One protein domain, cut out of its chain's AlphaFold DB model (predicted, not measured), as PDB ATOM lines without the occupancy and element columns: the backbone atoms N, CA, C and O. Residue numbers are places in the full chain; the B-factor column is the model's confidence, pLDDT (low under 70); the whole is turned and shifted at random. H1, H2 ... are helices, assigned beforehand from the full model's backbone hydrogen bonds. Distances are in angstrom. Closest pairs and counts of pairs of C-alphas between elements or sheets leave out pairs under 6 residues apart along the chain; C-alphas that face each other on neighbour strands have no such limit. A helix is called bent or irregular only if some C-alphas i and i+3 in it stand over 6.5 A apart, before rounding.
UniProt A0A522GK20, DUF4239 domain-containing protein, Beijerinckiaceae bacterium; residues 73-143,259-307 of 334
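This is residues 73 to 143 and 259 to 307 of the 334 residues of the protein "DUF4239 domain-containing protein" of Beijerinckiaceae bacterium (UniProt A0A522GK20). A long bundle of four helices, with the hairpin H5 and H6 between H2 on one side and H4 on the other; H5 is the shorter. Short H3 turns the chain from H2 to H4 at one end, and short H1 packs on residues 303 to 304 of H6 at the other. The bundle is up and down, each helix running against the one before it. The printed part has 120 residues with six named helices, H1 to H6 in order, and no named strand: all helix, compact, with a radius of gyration of the C-alphas of 15.5 A, spanning 48 by 27 by 20 A.

Find C-alpha 73 at (-20.841, -6.955, 218.487), where H1, residues 73 to 77, begins. H2, residues 80 to 105, runs 36.5 A with a kink of 26 degrees near residue 99; it is only just irregular, C-alphas 96 and 99 being 6.52 A apart. H3 is residues 108 to 112. H4, residues 115 to 143, runs 40.9 A. H5, residues 259 to 273, runs 21.6 A. H6, residues 281 to 305, runs 36.1 A to C-alpha 305 at (-23.220, 3.327, 224.353).

Start at H6, the hub. It touches H2, closest C-alphas Met 96 and Val 285, 4.9 A, at a shallow tilt of 31 degrees, opposite ways. Its residues 298 to 305 touch H4, closest C-alphas Val 137 and Thr 302, 5.4 A. H4 touches H5, closest C-alphas Tyr 129 and Gly 265, 6.3 A. H2 and H4 are apart. Every O i to N i+4 pair is within hydrogen-bond range in H1, H3, H4 and H6; H2 has 19 of 22, H5 10 of 11.

Residues 144 to 258 are not printed; C-alphas 143 and 259 stand 16.5 A apart across the cut. No link printed whole is long. No printed residue is under pLDDT 70.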
ATOM      1  N   ALA A  73     -22.234  -7.181 218.870       71.25
ATOM      2  CA  ALA A  73     -20.841  -6.955 218.487       71.25
ATOM      3  C   ALA A  73     -20.708  -6.462 217.035       71.25
ATOM      4  O   ALA A  73     -19.951  -5.532 216.771       71.25
ATOM      5  N   PHE A  74     -21.487  -7.009 216.097       74.06
ATOM      6  CA  PHE A  74     -21.496  -6.547 214.709       74.06
ATOM      7  C   PHE A  74     -21.981  -5.094 214.609       74.06
ATOM      8  O   PHE A  74     -21.295  -4.261 214.015       74.06
ATOM      9  N   LEU A  75     -23.104  -4.768 215.263       75.50
ATOM     10  CA  LEU A  75     -23.672  -3.414 215.280       75.50
ATOM     11  C   LEU A  75     -22.750  -2.370 215.931       75.50
ATOM     12  O   LEU A  75     -22.794  -1.206 215.542       75.50
ATOM     13  N   THR A  76     -21.925  -2.768 216.900       76.38
ATOM     14  CA  THR A  76     -20.957  -1.870 217.555       76.38
ATOM     15  C   THR A  76     -19.628  -1.768 216.803       76.38
ATOM     16  O   THR A  76     -18.963  -0.740 216.890       76.38
ATOM     17  N   SER A  77     -19.248  -2.791 216.028       79.38
ATOM     18  CA  SER A  77     -18.031  -2.776 215.200       79.38
ATOM     19  C   SER A  77     -18.176  -2.001 213.883       79.38
ATOM     20  O   SER A  77     -17.188  -1.492 213.353       79.38
ATOM     21  N   ALA A  78     -19.392  -1.912 213.341       84.31
ATOM     22  CA  ALA A  78     -19.657  -1.205 212.096       84.31
ATOM     23  C   ALA A  78     -19.710   0.325 212.303       84.31
ATOM     24  O   ALA A  78     -20.046   0.794 213.394       84.31
ATOM     25  N   PRO A  79     -19.429   1.137 211.262       88.56
ATOM     26  CA  PRO A  79     -19.630   2.581 211.331       88.56
ATOM     27  C   PRO A  79     -21.067   2.933 211.731       88.56
ATOM     28  O   PRO A  79     -22.013   2.312 211.244       88.56
ATOM     29  N   LEU A  80     -21.246   3.982 212.540       89.25
ATOM     30  CA  LEU A  80     -22.552   4.376 213.089       89.25
ATOM     31  C   LEU A  80     -23.650   4.509 212.021       89.25
ATOM     32  O   LEU A  80     -24.791   4.115 212.245       89.25
ATOM     33  N   TRP A  81     -23.307   5.028 210.841       91.75
ATOM     34  CA  TRP A  81     -24.250   5.173 209.733       91.75
ATOM     35  C   TRP A  81     -24.701   3.821 209.157       91.75
ATOM     36  O   TRP A  81     -25.868   3.684 208.797       91.75
ATOM     37  N   VAL A  82     -23.827   2.806 209.123       92.19
ATOM     38  CA  VAL A  82     -24.176   1.440 208.695       92.19
ATOM     39  C   VAL A  82     -25.151   0.832 209.694       92.19
ATOM     40  O   VAL A  82     -26.208   0.344 209.295       92.19
ATOM     41  N   SER A  83     -24.839   0.919 210.988       91.50
ATOM     42  CA  SER A  83     -25.706   0.416 212.058       91.50
ATOM     43  C   SER A  83     -27.047   1.151 212.091       91.50
ATOM     44  O   SER A  83     -28.086   0.522 212.272       91.50
ATOM     45  N   GLY A  84     -27.053   2.460 211.825       93.81
ATOM     46  CA  GLY A  84     -28.270   3.257 211.678       93.81
ATOM     47  C   GLY A  84     -29.134   2.817 210.495       93.81
ATOM     48  O   GLY A  84     -30.328   2.573 210.663       93.81
ATOM     49  N   ILE A  85     -28.550   2.643 209.307       94.50
ATOM     50  CA  ILE A  85     -29.288   2.161 208.128       94.50
ATOM     51  C   ILE A  85     -29.815   0.739 208.354       94.50
ATOM     52  O   ILE A  85     -30.962   0.451 208.015       94.50
ATOM     53  N   LEU A  86     -29.008  -0.146 208.939       93.38
ATOM     54  CA  LEU A  86     -29.365  -1.549 209.127       93.38
ATOM     55  C   LEU A  86     -30.396  -1.752 210.239       93.38
ATOM     56  O   LEU A  86     -31.325  -2.532 210.064       93.38
ATOM     57  N   LEU A  87     -30.263  -1.073 211.377       94.75
ATOM     58  CA  LEU A  87     -31.202  -1.241 212.484       94.75
ATOM     59  C   LEU A  87     -32.435  -0.354 212.299       94.75
ATOM     60  O   LEU A  87     -33.557  -0.855 212.280       94.75
ATOM     61  N   VAL A  88     -32.234   0.955 212.124       96.81
ATOM     62  CA  VAL A  88     -33.331   1.930 212.045       96.81
ATOM     63  C   VAL A  88     -33.937   1.946 210.650       96.81
ATOM     64  O   VAL A  88     -35.152   1.824 210.521       96.81
ATOM     65  N   GLY A  89     -33.121   2.053 209.599       96.75
ATOM     66  CA  GLY A  89     -33.608   2.137 208.218       96.75
ATOM     67  C   GLY A  89     -34.371   0.881 207.789       96.75
ATOM     68  O   GLY A  89     -35.574   0.944 207.524       96.75
ATOM     69  N   LEU A  90     -33.700  -0.272 207.771       96.00
ATOM     70  CA  LEU A  90     -34.317  -1.547 207.394       96.00
ATOM     71  C   LEU A  90     -35.452  -1.928 208.352       96.00
ATOM     72  O   LEU A  90     -36.517  -2.326 207.885       96.00
ATOM     73  N   GLY A  91     -35.277  -1.756 209.667       96.69
ATOM     74  CA  GLY A  91     -36.330  -2.035 210.647       96.69
ATOM     75  C   GLY A  91     -37.583  -1.175 210.441       96.69
ATOM     76  O   GLY A  91     -38.702  -1.687 210.507       96.69
ATOM     77  N   THR A  92     -37.418   0.102 210.092       97.50
ATOM     78  CA  THR A  92     -38.539   0.992 209.753       97.50
ATOM     79  C   THR A  92     -39.220   0.566 208.460       97.50
ATOM     80  O   THR A  92     -40.448   0.501 208.414       97.50
ATOM     81  N   VAL A  93     -38.457   0.224 207.418       97.44
ATOM     82  CA  VAL A  93     -39.025  -0.276 206.156       97.44
ATOM     83  C   VAL A  93     -39.817  -1.563 206.395       97.44
ATOM     84  O   VAL A  93     -40.948  -1.681 205.924       97.44
ATOM     85  N   LEU A  94     -39.282  -2.500 207.183       96.44
ATOM     86  CA  LEU A  94     -39.988  -3.723 207.573       96.44
ATOM     87  C   LEU A  94     -41.261  -3.415 208.377       96.44
ATOM     88  O   LEU A  94     -42.309  -4.005 208.101       96.44
ATOM     89  N   SER A  95     -41.204  -2.453 209.304       96.56
ATOM     90  CA  SER A  95     -42.379  -1.967 210.039       96.56
ATOM     91  C   SER A  95     -43.450  -1.402 209.104       96.56
ATOM     92  O   SER A  95     -44.628  -1.719 209.235       96.56
ATOM     93  N   MET A  96     -43.056  -0.621 208.100       96.12
ATOM     94  CA  MET A  96     -43.975  -0.043 207.118       96.12
ATOM     95  C   MET A  96     -44.588  -1.100 206.186       96.12
ATOM     96  O   MET A  96     -45.750  -0.976 205.792       96.12
ATOM     97  N   LEU A  97     -43.841  -2.154 205.849       95.56
ATOM     98  CA  LEU A  97     -44.332  -3.271 205.035       95.56
ATOM     99  C   LEU A  97     -45.294  -4.184 205.809       95.56
ATOM    100  O   LEU A  97     -46.217  -4.736 205.209       95.56
ATOM    101  N   GLY A  98     -45.132  -4.310 207.127       93.94
ATOM    102  CA  GLY A  98     -45.951  -5.166 207.990       93.94
ATOM    103  C   GLY A  98     -47.467  -4.989 207.810       93.94
ATOM    104  O   GLY A  98     -48.140  -5.951 207.429       93.94
ATOM    105  N   PRO A  99     -48.032  -3.776 207.984       92.56
ATOM    106  CA  PRO A  99     -49.455  -3.518 207.778       92.56
ATOM    107  C   PRO A  99     -49.926  -3.831 206.355       92.56
ATOM    108  O   PRO A  99     -51.046  -4.306 206.167       92.56
ATOM    109  N   VAL A 100     -49.081  -3.591 205.343       92.44
ATOM    110  CA  VAL A 100     -49.398  -3.888 203.934       92.44
ATOM    111  C   VAL A 100     -49.549  -5.394 203.733       92.44
ATOM    112  O   VAL A 100     -50.515  -5.844 203.112       92.44
ATOM    113  N   VAL A 101     -48.631  -6.178 204.302       93.31
ATOM    114  CA  VAL A 101     -48.663  -7.642 204.252       93.31
ATOM    115  C   VAL A 101     -49.867  -8.180 205.023       93.31
ATOM    116  O   VAL A 101     -50.628  -8.975 204.475       93.31
ATOM    117  N   VAL A 102     -50.108  -7.717 206.253       92.25
ATOM    118  CA  VAL A 102     -51.246  -8.179 207.068       92.25
ATOM    119  C   VAL A 102     -52.578  -7.897 206.375       92.25
ATOM    120  O   VAL A 102     -53.423  -8.790 206.310       92.25
ATOM    121  N   ARG A 103     -52.754  -6.719 205.761       87.38
ATOM    122  CA  ARG A 103     -53.971  -6.408 204.989       87.38
ATOM    123  C   ARG A 103     -54.166  -7.267 203.746       87.38
ATOM    124  O   ARG A 103     -55.296  -7.381 203.275       87.38
ATOM    125  N   ARG A 104     -53.102  -7.864 203.205       89.50
ATOM    126  CA  ARG A 104     -53.210  -8.805 202.084       89.50
ATOM    127  C   ARG A 104     -53.814 -10.143 202.515       89.50
ATOM    128  O   ARG A 104     -54.482 -10.779 201.706       89.50
ATOM    129  N   TYR A 105     -53.611 -10.551 203.769       89.88
ATOM    130  CA  TYR A 105     -54.086 -11.835 204.302       89.88
ATOM    131  C   TYR A 105     -55.340 -11.718 205.180       89.88
ATOM    132  O   TYR A 105     -56.137 -12.655 205.246       89.88
ATOM    133  N   VAL A 106     -55.548 -10.579 205.843       88.56
ATOM    134  CA  VAL A 106     -56.659 -10.351 206.775       88.56
ATOM    135  C   VAL A 106     -57.496  -9.162 206.312       88.56
ATOM    136  O   VAL A 106     -56.998  -8.050 206.146       88.56
ATOM    137  N   LYS A 107     -58.803  -9.390 206.128       87.38
ATOM    138  CA  LYS A 107     -59.757  -8.339 205.746       87.38
ATOM    139  C   LYS A 107     -59.845  -7.255 206.826       87.38
ATOM    140  O   LYS A 107     -59.866  -7.565 208.017       87.38
ATOM    141  N   LEU A 108     -60.000  -6.001 206.393       84.56
ATOM    142  CA  LEU A 108     -60.122  -4.825 207.266       84.56
ATOM    143  C   LEU A 108     -61.209  -4.986 208.337       84.56
ATOM    144  O   LEU A 108     -60.986  -4.613 209.483       84.56
ATOM    145  N   GLU A 109     -62.353  -5.571 207.979       83.56
ATOM    146  CA  GLU A 109     -63.483  -5.804 208.887       83.56
ATOM    147  C   GLU A 109     -63.067  -6.619 210.117       83.56
ATOM    148  O   GLU A 109     -63.392  -6.247 211.238       83.56
ATOM    149  N   LYS A 110     -62.275  -7.686 209.930       84.50
ATOM    150  CA  LYS A 110     -61.817  -8.548 211.032       84.50
ATOM    151  C   LYS A 110     -60.833  -7.840 211.962       84.50
ATOM    152  O   LYS A 110     -60.861  -8.082 213.164       84.50
ATOM    153  N   LEU A 111     -59.971  -6.984 211.412       82.19
ATOM    154  CA  LEU A 111     -59.021  -6.192 212.201       82.19
ATOM    155  C   LEU A 111     -59.754  -5.104 212.997       82.19
ATOM    156  O   LEU A 111     -59.517  -4.937 214.188       82.19
ATOM    157  N   ALA A 112     -60.698  -4.413 212.352       86.38
ATOM    158  CA  ALA A 112     -61.403  -3.277 212.934       86.38
ATOM    159  C   ALA A 112     -62.282  -3.646 214.141       86.38
ATOM    160  O   ALA A 112     -62.402  -2.833 215.055       86.38
ATOM    161  N   VAL A 113     -62.846  -4.863 214.178       89.44
ATOM    162  CA  VAL A 113     -63.706  -5.340 215.283       89.44
ATOM    163  C   VAL A 113     -63.006  -5.262 216.642       89.44
ATOM    164  O   VAL A 113     -63.639  -4.933 217.638       89.44
ATOM    165  N   ASN A 114     -61.699  -5.522 216.689       87.31
ATOM    166  CA  ASN A 114     -60.949  -5.588 217.944       87.31
ATOM    167  C   ASN A 114     -60.126  -4.325 218.234       87.31
ATOM    168  O   ASN A 114     -59.365  -4.325 219.198       87.31
ATOM    169  N   ASN A 115     -60.251  -3.261 217.432       90.19
ATOM    170  CA  ASN A 115     -59.389  -2.077 217.530       90.19
ATOM    171  C   ASN A 115     -59.412  -1.405 218.908       90.19
ATOM    172  O   ASN A 115     -58.373  -0.937 219.358       90.19
ATOM    173  N   GLU A 116     -60.569  -1.337 219.567       90.00
ATOM    174  CA  GLU A 116     -60.699  -0.680 220.874       90.00
ATOM    175  C   GLU A 116     -59.918  -1.445 221.955       90.00
ATOM    176  O   GLU A 116     -59.035  -0.895 222.617       90.00
ATOM    177  N   VAL A 117     -60.151  -2.758 222.049       90.31
ATOM    178  CA  VAL A 117     -59.434  -3.646 222.977       90.31
ATOM    179  C   VAL A 117     -57.946  -3.732 222.623       90.31
ATOM    180  O   VAL A 117     -57.093  -3.754 223.513       90.31
ATOM    181  N   ALA A 118     -57.612  -3.776 221.331       89.31
ATOM    182  CA  ALA A 118     -56.235  -3.760 220.849       89.31
ATOM    183  C   ALA A 118     -55.535  -2.442 221.205       89.31
ATOM    184  O   ALA A 118     -54.393  -2.480 221.648       89.31
ATOM    185  N   GLY A 119     -56.223  -1.304 221.095       91.06
ATOM    186  CA  GLY A 119     -55.734   0.015 221.495       91.06
ATOM    187  C   GLY A 119     -55.318   0.059 222.958       91.06
ATOM    188  O   GLY A 119     -54.190   0.444 223.264       91.06
ATOM    189  N   PHE A 120     -56.184  -0.418 223.853       92.94
ATOM    190  CA  PHE A 120     -55.872  -0.478 225.282       92.94
ATOM    191  C   PHE A 120     -54.675  -1.396 225.576       92.94
ATOM    192  O   PHE A 120     -53.733  -0.991 226.257       92.94
ATOM    193  N   LYS A 121     -54.657  -2.609 225.004       92.62
ATOM    194  CA  LYS A 121     -53.541  -3.561 225.168       92.62
ATOM    195  C   LYS A 121     -52.225  -3.001 224.631       92.62
ATOM    196  O   LYS A 121     -51.194  -3.134 225.285       92.62
ATOM    197  N   PHE A 122     -52.267  -2.363 223.464       93.75
ATOM    198  CA  PHE A 122     -51.114  -1.710 222.859       93.75
ATOM    199  C   PHE A 122     -50.579  -0.594 223.750       93.75
ATOM    200  O   PHE A 122     -49.376  -0.534 223.971       93.75
ATOM    201  N   ALA A 123     -51.455   0.245 224.311       94.81
ATOM    202  CA  ALA A 123     -51.047   1.294 225.237       94.81
ATOM    203  C   ALA A 123     -50.354   0.709 226.479       94.81
ATOM    204  O   ALA A 123     -49.291   1.187 226.862       94.81
ATOM    205  N   THR A 124     -50.891  -0.366 227.069       95.31
ATOM    206  CA  THR A 124     -50.247  -1.039 228.210       95.31
ATOM    207  C   THR A 124     -48.868  -1.598 227.847       95.31
ATOM    208  O   THR A 124     -47.901  -1.347 228.564       95.31
ATOM    209  N   VAL A 125     -48.751  -2.324 226.728       94.69
ATOM    210  CA  VAL A 125     -47.469  -2.881 226.255       94.69
ATOM    211  C   VAL A 125     -46.470  -1.766 225.945       94.69
ATOM    212  O   VAL A 125     -45.323  -1.836 226.378       94.69
ATOM    213  N   GLY A 126     -46.919  -0.721 225.248       95.19
ATOM    214  CA  GLY A 126     -46.106   0.429 224.874       95.19
ATOM    215  C   GLY A 126     -45.563   1.179 226.085       95.19
ATOM    216  O   GLY A 126     -44.380   1.494 226.106       95.19
ATOM    217  N   VAL A 127     -46.377   1.397 227.124       96.62
ATOM    218  CA  VAL A 127     -45.921   2.038 228.370       96.62
ATOM    219  C   VAL A 127     -44.890   1.172 229.094       96.62
ATOM    220  O   VAL A 127     -43.831   1.677 229.460       96.62
ATOM    221  N   LEU A 128     -45.152  -0.129 229.271       96.31
ATOM    222  CA  LEU A 128     -44.199  -1.034 229.928       96.31
ATOM    223  C   LEU A 128     -42.858  -1.082 229.186       96.31
ATOM    224  O   LEU A 128     -41.796  -1.054 229.809       96.31
ATOM    225  N   TYR A 129     -42.909  -1.125 227.856       96.25
ATOM    226  CA  TYR A 129     -41.718  -1.163 227.021       96.25
ATOM    227  C   TYR A 129     -40.967   0.176 226.999       96.25
ATOM    228  O   TYR A 129     -39.747   0.178 227.132       96.25
ATOM    229  N   ALA A 130     -41.673   1.306 226.911       96.25
ATOM    230  CA  ALA A 130     -41.067   2.637 226.969       96.25
ATOM    231  C   ALA A 130     -40.323   2.863 228.292       96.25
ATOM    232  O   ALA A 130     -39.205   3.370 228.295       96.25
ATOM    233  N   VAL A 131     -40.902   2.424 229.415       97.19
ATOM    234  CA  VAL A 131     -40.238   2.482 230.725       97.19
ATOM    235  C   VAL A 131     -38.960   1.636 230.730       97.19
ATOM    236  O   VAL A 131     -37.914   2.111 231.171       97.19
ATOM    237  N   LEU A 132     -39.010   0.409 230.201       95.81
ATOM    238  CA  LEU A 132     -37.831  -0.459 230.097       95.81
ATOM    239  C   LEU A 132     -36.728   0.157 229.217       95.81
ATOM    240  O   LEU A 132     -35.556   0.128 229.605       95.81
ATOM    241  N   LEU A 133     -37.086   0.708 228.053       96.00
ATOM    242  CA  LEU A 133     -36.144   1.375 227.151       96.00
ATOM    243  C   LEU A 133     -35.507   2.594 227.813       96.00
ATOM    244  O   LEU A 133     -34.282   2.693 227.840       96.00
ATOM    245  N   ALA A 134     -36.315   3.468 228.415       96.50
ATOM    246  CA  ALA A 134     -35.825   4.661 229.095       96.50
ATOM    247  C   ALA A 134     -34.823   4.309 230.207       96.50
ATOM    248  O   ALA A 134     -33.739   4.889 230.270       96.50
ATOM    249  N   PHE A 135     -35.133   3.312 231.045       96.62
ATOM    250  CA  PHE A 135     -34.190   2.844 232.065       96.62
ATOM    251  C   PHE A 135     -32.914   2.260 231.464       96.62
ATOM    252  O   PHE A 135     -31.831   2.499 231.996       96.62
ATOM    253  N   SER A 136     -33.018   1.528 230.357       96.12
ATOM    254  CA  SER A 136     -31.849   0.955 229.688       96.12
ATOM    255  C   SER A 136     -30.916   2.050 229.171       96.12
ATOM    256  O   SER A 136     -29.719   1.992 229.440       96.12
ATOM    257  N   VAL A 137     -31.467   3.087 228.528       96.38
ATOM    258  CA  VAL A 137     -30.713   4.264 228.063       96.38
ATOM    259  C   VAL A 137     -30.029   4.982 229.232       96.38
ATOM    260  O   VAL A 137     -28.849   5.317 229.144       96.38
ATOM    261  N   ILE A 138     -30.734   5.186 230.351       96.75
ATOM    262  CA  ILE A 138     -30.163   5.828 231.546       96.75
ATOM    263  C   ILE A 138     -28.986   5.017 232.096       96.75
ATOM    264  O   ILE A 138     -27.938   5.589 232.392       96.75
ATOM    265  N   VAL A 139     -29.136   3.695 232.219       95.75
ATOM    266  CA  VAL A 139     -28.093   2.822 232.775       95.75
ATOM    267  C   VAL A 139     -26.837   2.829 231.905       95.75
ATOM    268  O   VAL A 139     -25.738   2.977 232.443       95.75
ATOM    269  N   VAL A 140     -26.971   2.712 230.577       95.12
ATOM    270  CA  VAL A 140     -25.798   2.753 229.684       95.12
ATOM    271  C   VAL A 140     -25.128   4.127 229.708       95.12
ATOM    272  O   VAL A 140     -23.904   4.202 229.766       95.12
ATOM    273  N   TRP A 141     -25.907   5.213 229.759       96.12
ATOM    274  CA  TRP A 141     -25.372   6.573 229.854       96.12
ATOM    275  C   TRP A 141     -24.602   6.806 231.158       96.12
ATOM    276  O   TRP A 141     -23.496   7.345 231.145       96.12
ATOM    277  N   GLN A 142     -25.156   6.368 232.293       96.56
ATOM    278  CA  GLN A 142     -24.480   6.456 233.589       96.56
ATOM    279  C   GLN A 142     -23.170   5.672 233.583       96.56
ATOM    280  O   GLN A 142     -22.147   6.197 234.004       96.56
ATOM    281  N   LYS A 143     -23.176   4.450 233.040       94.19
ATOM    282  CA  LYS A 143     -21.966   3.630 232.920       94.19
ATOM    283  C   LYS A 143     -20.903   4.263 232.029       94.19
ATOM    284  O   LYS A 143     -19.724   4.181 232.362       94.19
ATOM    285  N   TRP A 259     -30.989  -8.033 226.687       92.81
ATOM    286  CA  TRP A 259     -31.036  -7.769 225.246       92.81
ATOM    287  C   TRP A 259     -32.200  -8.465 224.525       92.81
ATOM    288  O   TRP A 259     -32.784  -7.884 223.619       92.81
ATOM    289  N   ALA A 260     -32.605  -9.673 224.933       91.12
ATOM    290  CA  ALA A 260     -33.760 -10.349 224.325       91.12
ATOM    291  C   ALA A 260     -35.064  -9.674 224.707       91.12
ATOM    292  O   ALA A 260     -35.992  -9.680 223.909       91.12
ATOM    293  N   VAL A 261     -35.143  -9.103 225.906       93.81
ATOM    294  CA  VAL A 261     -36.329  -8.360 226.328       93.81
ATOM    295  C   VAL A 261     -36.408  -7.039 225.564       93.81
ATOM    296  O   VAL A 261     -37.490  -6.672 225.124       93.81
ATOM    297  N   LEU A 262     -35.274  -6.374 225.322       95.75
ATOM    298  CA  LEU A 262     -35.216  -5.144 224.529       95.75
ATOM    299  C   LEU A 262     -35.586  -5.385 223.061       95.75
ATOM    300  O   LEU A 262     -36.564  -4.827 222.571       95.75
ATOM    301  N   PHE A 263     -34.875  -6.280 222.369       95.69
ATOM    302  CA  PHE A 263     -35.186  -6.602 220.971       95.69
ATOM    303  C   PHE A 263     -36.554  -7.282 220.821       95.69
ATOM    304  O   PHE A 263     -37.315  -6.953 219.914       95.69
ATOM    305  N   GLY A 264     -36.903  -8.203 221.721       95.81
ATOM    306  CA  GLY A 264     -38.205  -8.866 221.724       95.81
ATOM    307  C   GLY A 264     -39.348  -7.890 221.987       95.81
ATOM    308  O   GLY A 264     -40.362  -7.943 221.298       95.81
ATOM    309  N   GLY A 265     -39.167  -6.952 222.919       96.19
ATOM    310  CA  GLY A 265     -40.114  -5.876 223.199       96.19
ATOM    311  C   GLY A 265     -40.302  -4.942 222.006       96.19
ATOM    312  O   GLY A 265     -41.446  -4.627 221.669       96.19
ATOM    313  N   ALA A 266     -39.221  -4.587 221.301       97.00
ATOM    314  CA  ALA A 266     -39.292  -3.827 220.052       97.00
ATOM    315  C   ALA A 266     -40.136  -4.563 219.002       97.00
ATOM    316  O   ALA A 266     -41.076  -3.992 218.448       97.00
ATOM    317  N   VAL A 267     -39.839  -5.847 218.768       96.69
ATOM    318  CA  VAL A 267     -40.560  -6.681 217.797       96.69
ATOM    319  C   VAL A 267     -42.031  -6.802 218.172       96.69
ATOM    320  O   VAL A 267     -42.885  -6.539 217.331       96.69
ATOM    321  N   VAL A 268     -42.346  -7.149 219.423       96.62
ATOM    322  CA  VAL A 268     -43.732  -7.282 219.894       96.62
ATOM    323  C   VAL A 268     -44.483  -5.965 219.723       96.62
ATOM    324  O   VAL A 268     -45.574  -5.970 219.159       96.62
ATOM    325  N   THR A 269     -43.895  -4.842 220.139       95.88
ATOM    326  CA  THR A 269     -44.533  -3.521 220.051       95.88
ATOM    327  C   THR A 269     -44.793  -3.123 218.599       95.88
ATOM    328  O   THR A 269     -45.909  -2.726 218.264       95.88
ATOM    329  N   ILE A 270     -43.807  -3.286 217.714       96.12
ATOM    330  CA  ILE A 270     -43.936  -2.961 216.287       96.12
ATOM    331  C   ILE A 270     -44.962  -3.879 215.612       96.12
ATOM    332  O   ILE A 270     -45.891  -3.388 214.972       96.12
ATOM    333  N   VAL A 271     -44.857  -5.197 215.797       95.12
ATOM    334  CA  VAL A 271     -45.764  -6.183 215.184       95.12
ATOM    335  C   VAL A 271     -47.206  -5.978 215.643       95.12
ATOM    336  O   VAL A 271     -48.130  -6.123 214.841       95.12
ATOM    337  N   PHE A 272     -47.419  -5.574 216.898       93.06
ATOM    338  CA  PHE A 272     -48.755  -5.271 217.410       93.06
ATOM    339  C   PHE A 272     -49.451  -4.175 216.585       93.06
ATOM    340  O   PHE A 272     -50.653  -4.267 216.325       93.06
ATOM    341  N   THR A 273     -48.707  -3.176 216.089       92.06
ATOM    342  CA  THR A 273     -49.281  -2.090 215.270       92.06
ATOM    343  C   THR A 273     -49.906  -2.573 213.957       92.06
ATOM    344  O   THR A 273     -50.791  -1.914 213.397       92.06
ATOM    345  N   PHE A 274     -49.501  -3.746 213.467       91.81
ATOM    346  CA  PHE A 274     -49.987  -4.287 212.198       91.81
ATOM    347  C   PHE A 274     -51.419  -4.821 212.315       91.81
ATOM    348  O   PHE A 274     -52.120  -4.924 211.309       91.81
ATOM    349  N   PHE A 275     -51.874  -5.119 213.538       88.19
ATOM    350  CA  PHE A 275     -53.208  -5.656 213.807       88.19
ATOM    351  C   PHE A 275     -54.305  -4.586 213.897       88.19
ATOM    352  O   PHE A 275     -55.482  -4.935 213.966       88.19
ATOM    353  N   PHE A 276     -53.962  -3.295 213.852       87.56
ATOM    354  CA  PHE A 276     -54.966  -2.230 213.806       87.56
ATOM    355  C   PHE A 276     -55.625  -2.147 212.424       87.56
ATOM    356  O   PHE A 276     -54.962  -2.012 211.396       87.56
ATOM    357  N   GLY A 277     -56.953  -2.183 212.375       84.94
ATOM    358  CA  GLY A 277     -57.710  -1.990 211.140       84.94
ATOM    359  C   GLY A 277     -58.067  -0.522 210.922       84.94
ATOM    360  O   GLY A 277     -58.983  -0.023 211.565       84.94
ATOM    361  N   THR A 278     -57.413   0.188 209.998       86.62
ATOM    362  CA  THR A 278     -57.789   1.579 209.658       86.62
ATOM    363  C   THR A 278     -58.348   1.688 208.236       86.62
ATOM    364  O   THR A 278     -57.971   0.933 207.343       86.62
ATOM    365  N   LYS A 279     -59.222   2.657 207.943       87.88
ATOM    366  CA  LYS A 279     -59.684   2.855 206.552       87.88
ATOM    367  C   LYS A 279     -58.544   3.333 205.637       87.88
ATOM    368  O   LYS A 279     -58.408   2.852 204.517       87.88
ATOM    369  N   ASN A 280     -57.670   4.205 206.141       90.88
ATOM    370  CA  ASN A 280     -56.537   4.756 205.397       90.88
ATOM    371  C   ASN A 280     -55.236   3.971 205.672       90.88
ATOM    372  O   ASN A 280     -54.582   4.181 206.695       90.88
ATOM    373  N   LEU A 281     -54.844   3.092 204.738       89.69
ATOM    374  CA  LEU A 281     -53.608   2.302 204.844       89.69
ATOM    375  C   LEU A 281     -52.351   3.179 204.880       89.69
ATOM    376  O   LEU A 281     -51.444   2.891 205.652       89.69
ATOM    377  N   ARG A 282     -52.299   4.261 204.091       92.50
ATOM    378  CA  ARG A 282     -51.126   5.152 204.056       92.50
ATOM    379  C   ARG A 282     -50.872   5.768 205.429       92.50
ATOM    380  O   ARG A 282     -49.741   5.761 205.896       92.50
ATOM    381  N   ALA A 283     -51.932   6.226 206.097       91.94
ATOM    382  CA  ALA A 283     -51.830   6.756 207.453       91.94
ATOM    383  C   ALA A 283     -51.335   5.694 208.450       91.94
ATOM    384  O   ALA A 283     -50.451   5.982 209.247       91.94
ATOM    385  N   GLN A 284     -51.846   4.457 208.382       91.88
ATOM    386  CA  GLN A 284     -51.383   3.369 209.257       91.88
ATOM    387  C   GLN A 284     -49.898   3.052 209.056       91.88
ATOM    388  O   GLN A 284     -49.168   2.915 210.032       91.88
ATOM    389  N   VAL A 285     -49.460   2.955 207.801       94.62
ATOM    390  CA  VAL A 285     -48.062   2.676 207.448       94.62
ATOM    391  C   VAL A 285     -47.139   3.779 207.967       94.62
ATOM    392  O   VAL A 285     -46.111   3.479 208.568       94.62
ATOM    393  N   LEU A 286     -47.522   5.049 207.801       96.00
ATOM    394  CA  LEU A 286     -46.741   6.180 208.307       96.00
ATOM    395  C   LEU A 286     -46.674   6.199 209.839       96.00
ATOM    396  O   LEU A 286     -45.598   6.413 210.388       96.00
ATOM    397  N   MET A 287     -47.781   5.928 210.538       94.25
ATOM    398  CA  MET A 287     -47.789   5.845 212.006       94.25
ATOM    399  C   MET A 287     -46.905   4.704 212.530       94.25
ATOM    400  O   MET A 287     -46.131   4.917 213.462       94.25
ATOM    401  N   ALA A 288     -46.966   3.523 211.905       94.94
ATOM    402  CA  ALA A 288     -46.105   2.390 212.254       94.94
ATOM    403  C   ALA A 288     -44.620   2.687 211.981       94.94
ATOM    404  O   ALA A 288     -43.754   2.315 212.774       94.94
ATOM    405  N   GLY A 289     -44.328   3.398 210.886       96.94
ATOM    406  CA  GLY A 289     -42.986   3.874 210.563       96.94
ATOM    407  C   GLY A 289     -42.452   4.857 211.606       96.94
ATOM    408  O   GLY A 289     -41.373   4.635 212.141       96.94
ATOM    409  N   MET A 290     -43.221   5.891 211.961       97.06
ATOM    410  CA  MET A 290     -42.817   6.873 212.981       97.06
ATOM    411  C   MET A 290     -42.530   6.214 214.334       97.06
ATOM    412  O   MET A 290     -41.509   6.510 214.954       97.06
ATOM    413  N   LEU A 291     -43.385   5.284 214.770       96.12
ATOM    414  CA  LEU A 291     -43.157   4.537 216.006       96.12
ATOM    415  C   LEU A 291     -41.884   3.681 215.933       96.12
ATOM    416  O   LEU A 291     -41.099   3.666 216.880       96.12
ATOM    417  N   ALA A 292     -41.674   2.973 214.821       97.44
ATOM    418  CA  ALA A 292     -40.492   2.137 214.636       97.44
ATOM    419  C   ALA A 292     -39.204   2.964 214.629       97.44
ATOM    420  O   ALA A 292     -38.247   2.564 215.281       97.44
ATOM    421  N   ILE A 293     -39.192   4.129 213.971       97.81
ATOM    422  CA  ILE A 293     -38.034   5.033 213.982       97.81
ATOM    423  C   ILE A 293     -37.671   5.407 215.420       97.81
ATOM    424  O   ILE A 293     -36.504   5.295 215.781       97.81
ATOM    425  N   LEU A 294     -38.646   5.806 216.244       97.00
ATOM    426  CA  LEU A 294     -38.399   6.179 217.640       97.00
ATOM    427  C   LEU A 294     -37.814   5.010 218.443       97.00
ATOM    428  O   LEU A 294     -36.710   5.122 218.973       97.00
ATOM    429  N   ILE A 295     -38.504   3.865 218.452       97.06
ATOM    430  CA  ILE A 295     -38.084   2.673 219.206       97.06
ATOM    431  C   ILE A 295     -36.692   2.197 218.776       97.06
ATOM    432  O   ILE A 295     -35.843   1.889 219.613       97.06
ATOM    433  N   LEU A 296     -36.453   2.106 217.468       97.62
ATOM    434  CA  LEU A 296     -35.199   1.582 216.932       97.62
ATOM    435  C   LEU A 296     -34.048   2.574 217.110       97.62
ATOM    436  O   LEU A 296     -32.909   2.136 217.251       97.62
ATOM    437  N   SER A 297     -34.321   3.882 217.146       96.31
ATOM    438  CA  SER A 297     -33.304   4.899 217.441       96.31
ATOM    439  C   SER A 297     -32.860   4.841 218.903       96.31
ATOM    440  O   SER A 297     -31.662   4.857 219.170       96.31
ATOM    441  N   GLU A 298     -33.793   4.702 219.850       96.00
ATOM    442  CA  GLU A 298     -33.459   4.508 221.271       96.00
ATOM    443  C   GLU A 298     -32.675   3.210 221.491       96.00
ATOM    444  O   GLU A 298     -31.675   3.181 222.216       96.00
ATOM    445  N   LEU A 299     -33.081   2.140 220.805       96.00
ATOM    446  CA  LEU A 299     -32.369   0.870 220.847       96.00
ATOM    447  C   LEU A 299     -30.961   0.989 220.242       96.00
ATOM    448  O   LEU A 299     -30.017   0.446 220.810       96.00
ATOM    449  N   LEU A 300     -30.794   1.731 219.139       94.88
ATOM    450  CA  LEU A 300     -29.484   1.997 218.538       94.88
ATOM    451  C   LEU A 300     -28.566   2.750 219.503       94.88
ATOM    452  O   LEU A 300     -27.426   2.336 219.691       94.88
ATOM    453  N   ILE A 301     -29.054   3.825 220.129       93.88
ATOM    454  CA  ILE A 301     -28.280   4.586 221.123       93.88
ATOM    455  C   ILE A 301     -27.859   3.665 222.270       93.88
ATOM    456  O   ILE A 301     -26.696   3.672 222.670       93.88
ATOM    457  N   THR A 302     -28.779   2.820 222.741       94.44
ATOM    458  CA  THR A 302     -28.492   1.837 223.792       94.44
ATOM    459  C   THR A 302     -27.367   0.887 223.375       94.44
ATOM    460  O   THR A 302     -26.428   0.684 224.136       94.44
ATOM    461  N   VAL A 303     -27.421   0.344 222.153       92.69
ATOM    462  CA  VAL A 303     -26.390  -0.555 221.599       92.69
ATOM    463  C   VAL A 303     -25.032   0.133 221.499       92.69
ATOM    464  O   VAL A 303     -24.020  -0.465 221.851       92.69
ATOM    465  N   VAL A 304     -25.002   1.371 221.010       92.06
ATOM    466  CA  VAL A 304     -23.752   2.087 220.733       92.06
ATOM    467  C   VAL A 304     -23.041   2.515 222.020       92.06
ATOM    468  O   VAL A 304     -21.816   2.528 222.043       92.06
ATOM    469  N   ILE A 305     -23.784   2.833 223.085       92.31
ATOM    470  CA  ILE A 305     -23.220   3.327 224.353       92.31
ATOM    471  C   ILE A 305     -22.929   2.194 225.356       92.31
ATOM    472  O   ILE A 305     -22.100   2.375 226.243       92.31
ATOM    473  N   ASP A 306     -23.558   1.017 225.217       92.81
ATOM    474  CA  ASP A 306     -23.431  -0.113 226.160       92.81
ATOM    475  C   ASP A 306     -21.979  -0.469 226.514       92.81
ATOM    476  O   ASP A 306     -21.685  -0.788 227.667       92.81
ATOM    477  N   LYS A 307     -21.066  -0.382 225.537       91.06
ATOM    478  CA  LYS A 307     -19.635  -0.653 225.713       91.06
ATOM    479  C   LYS A 307     -18.816   0.636 225.613       91.06
ATOM    480  O   LYS A 307     -18.416   1.004 224.510       91.06
TER     481      LYS A 307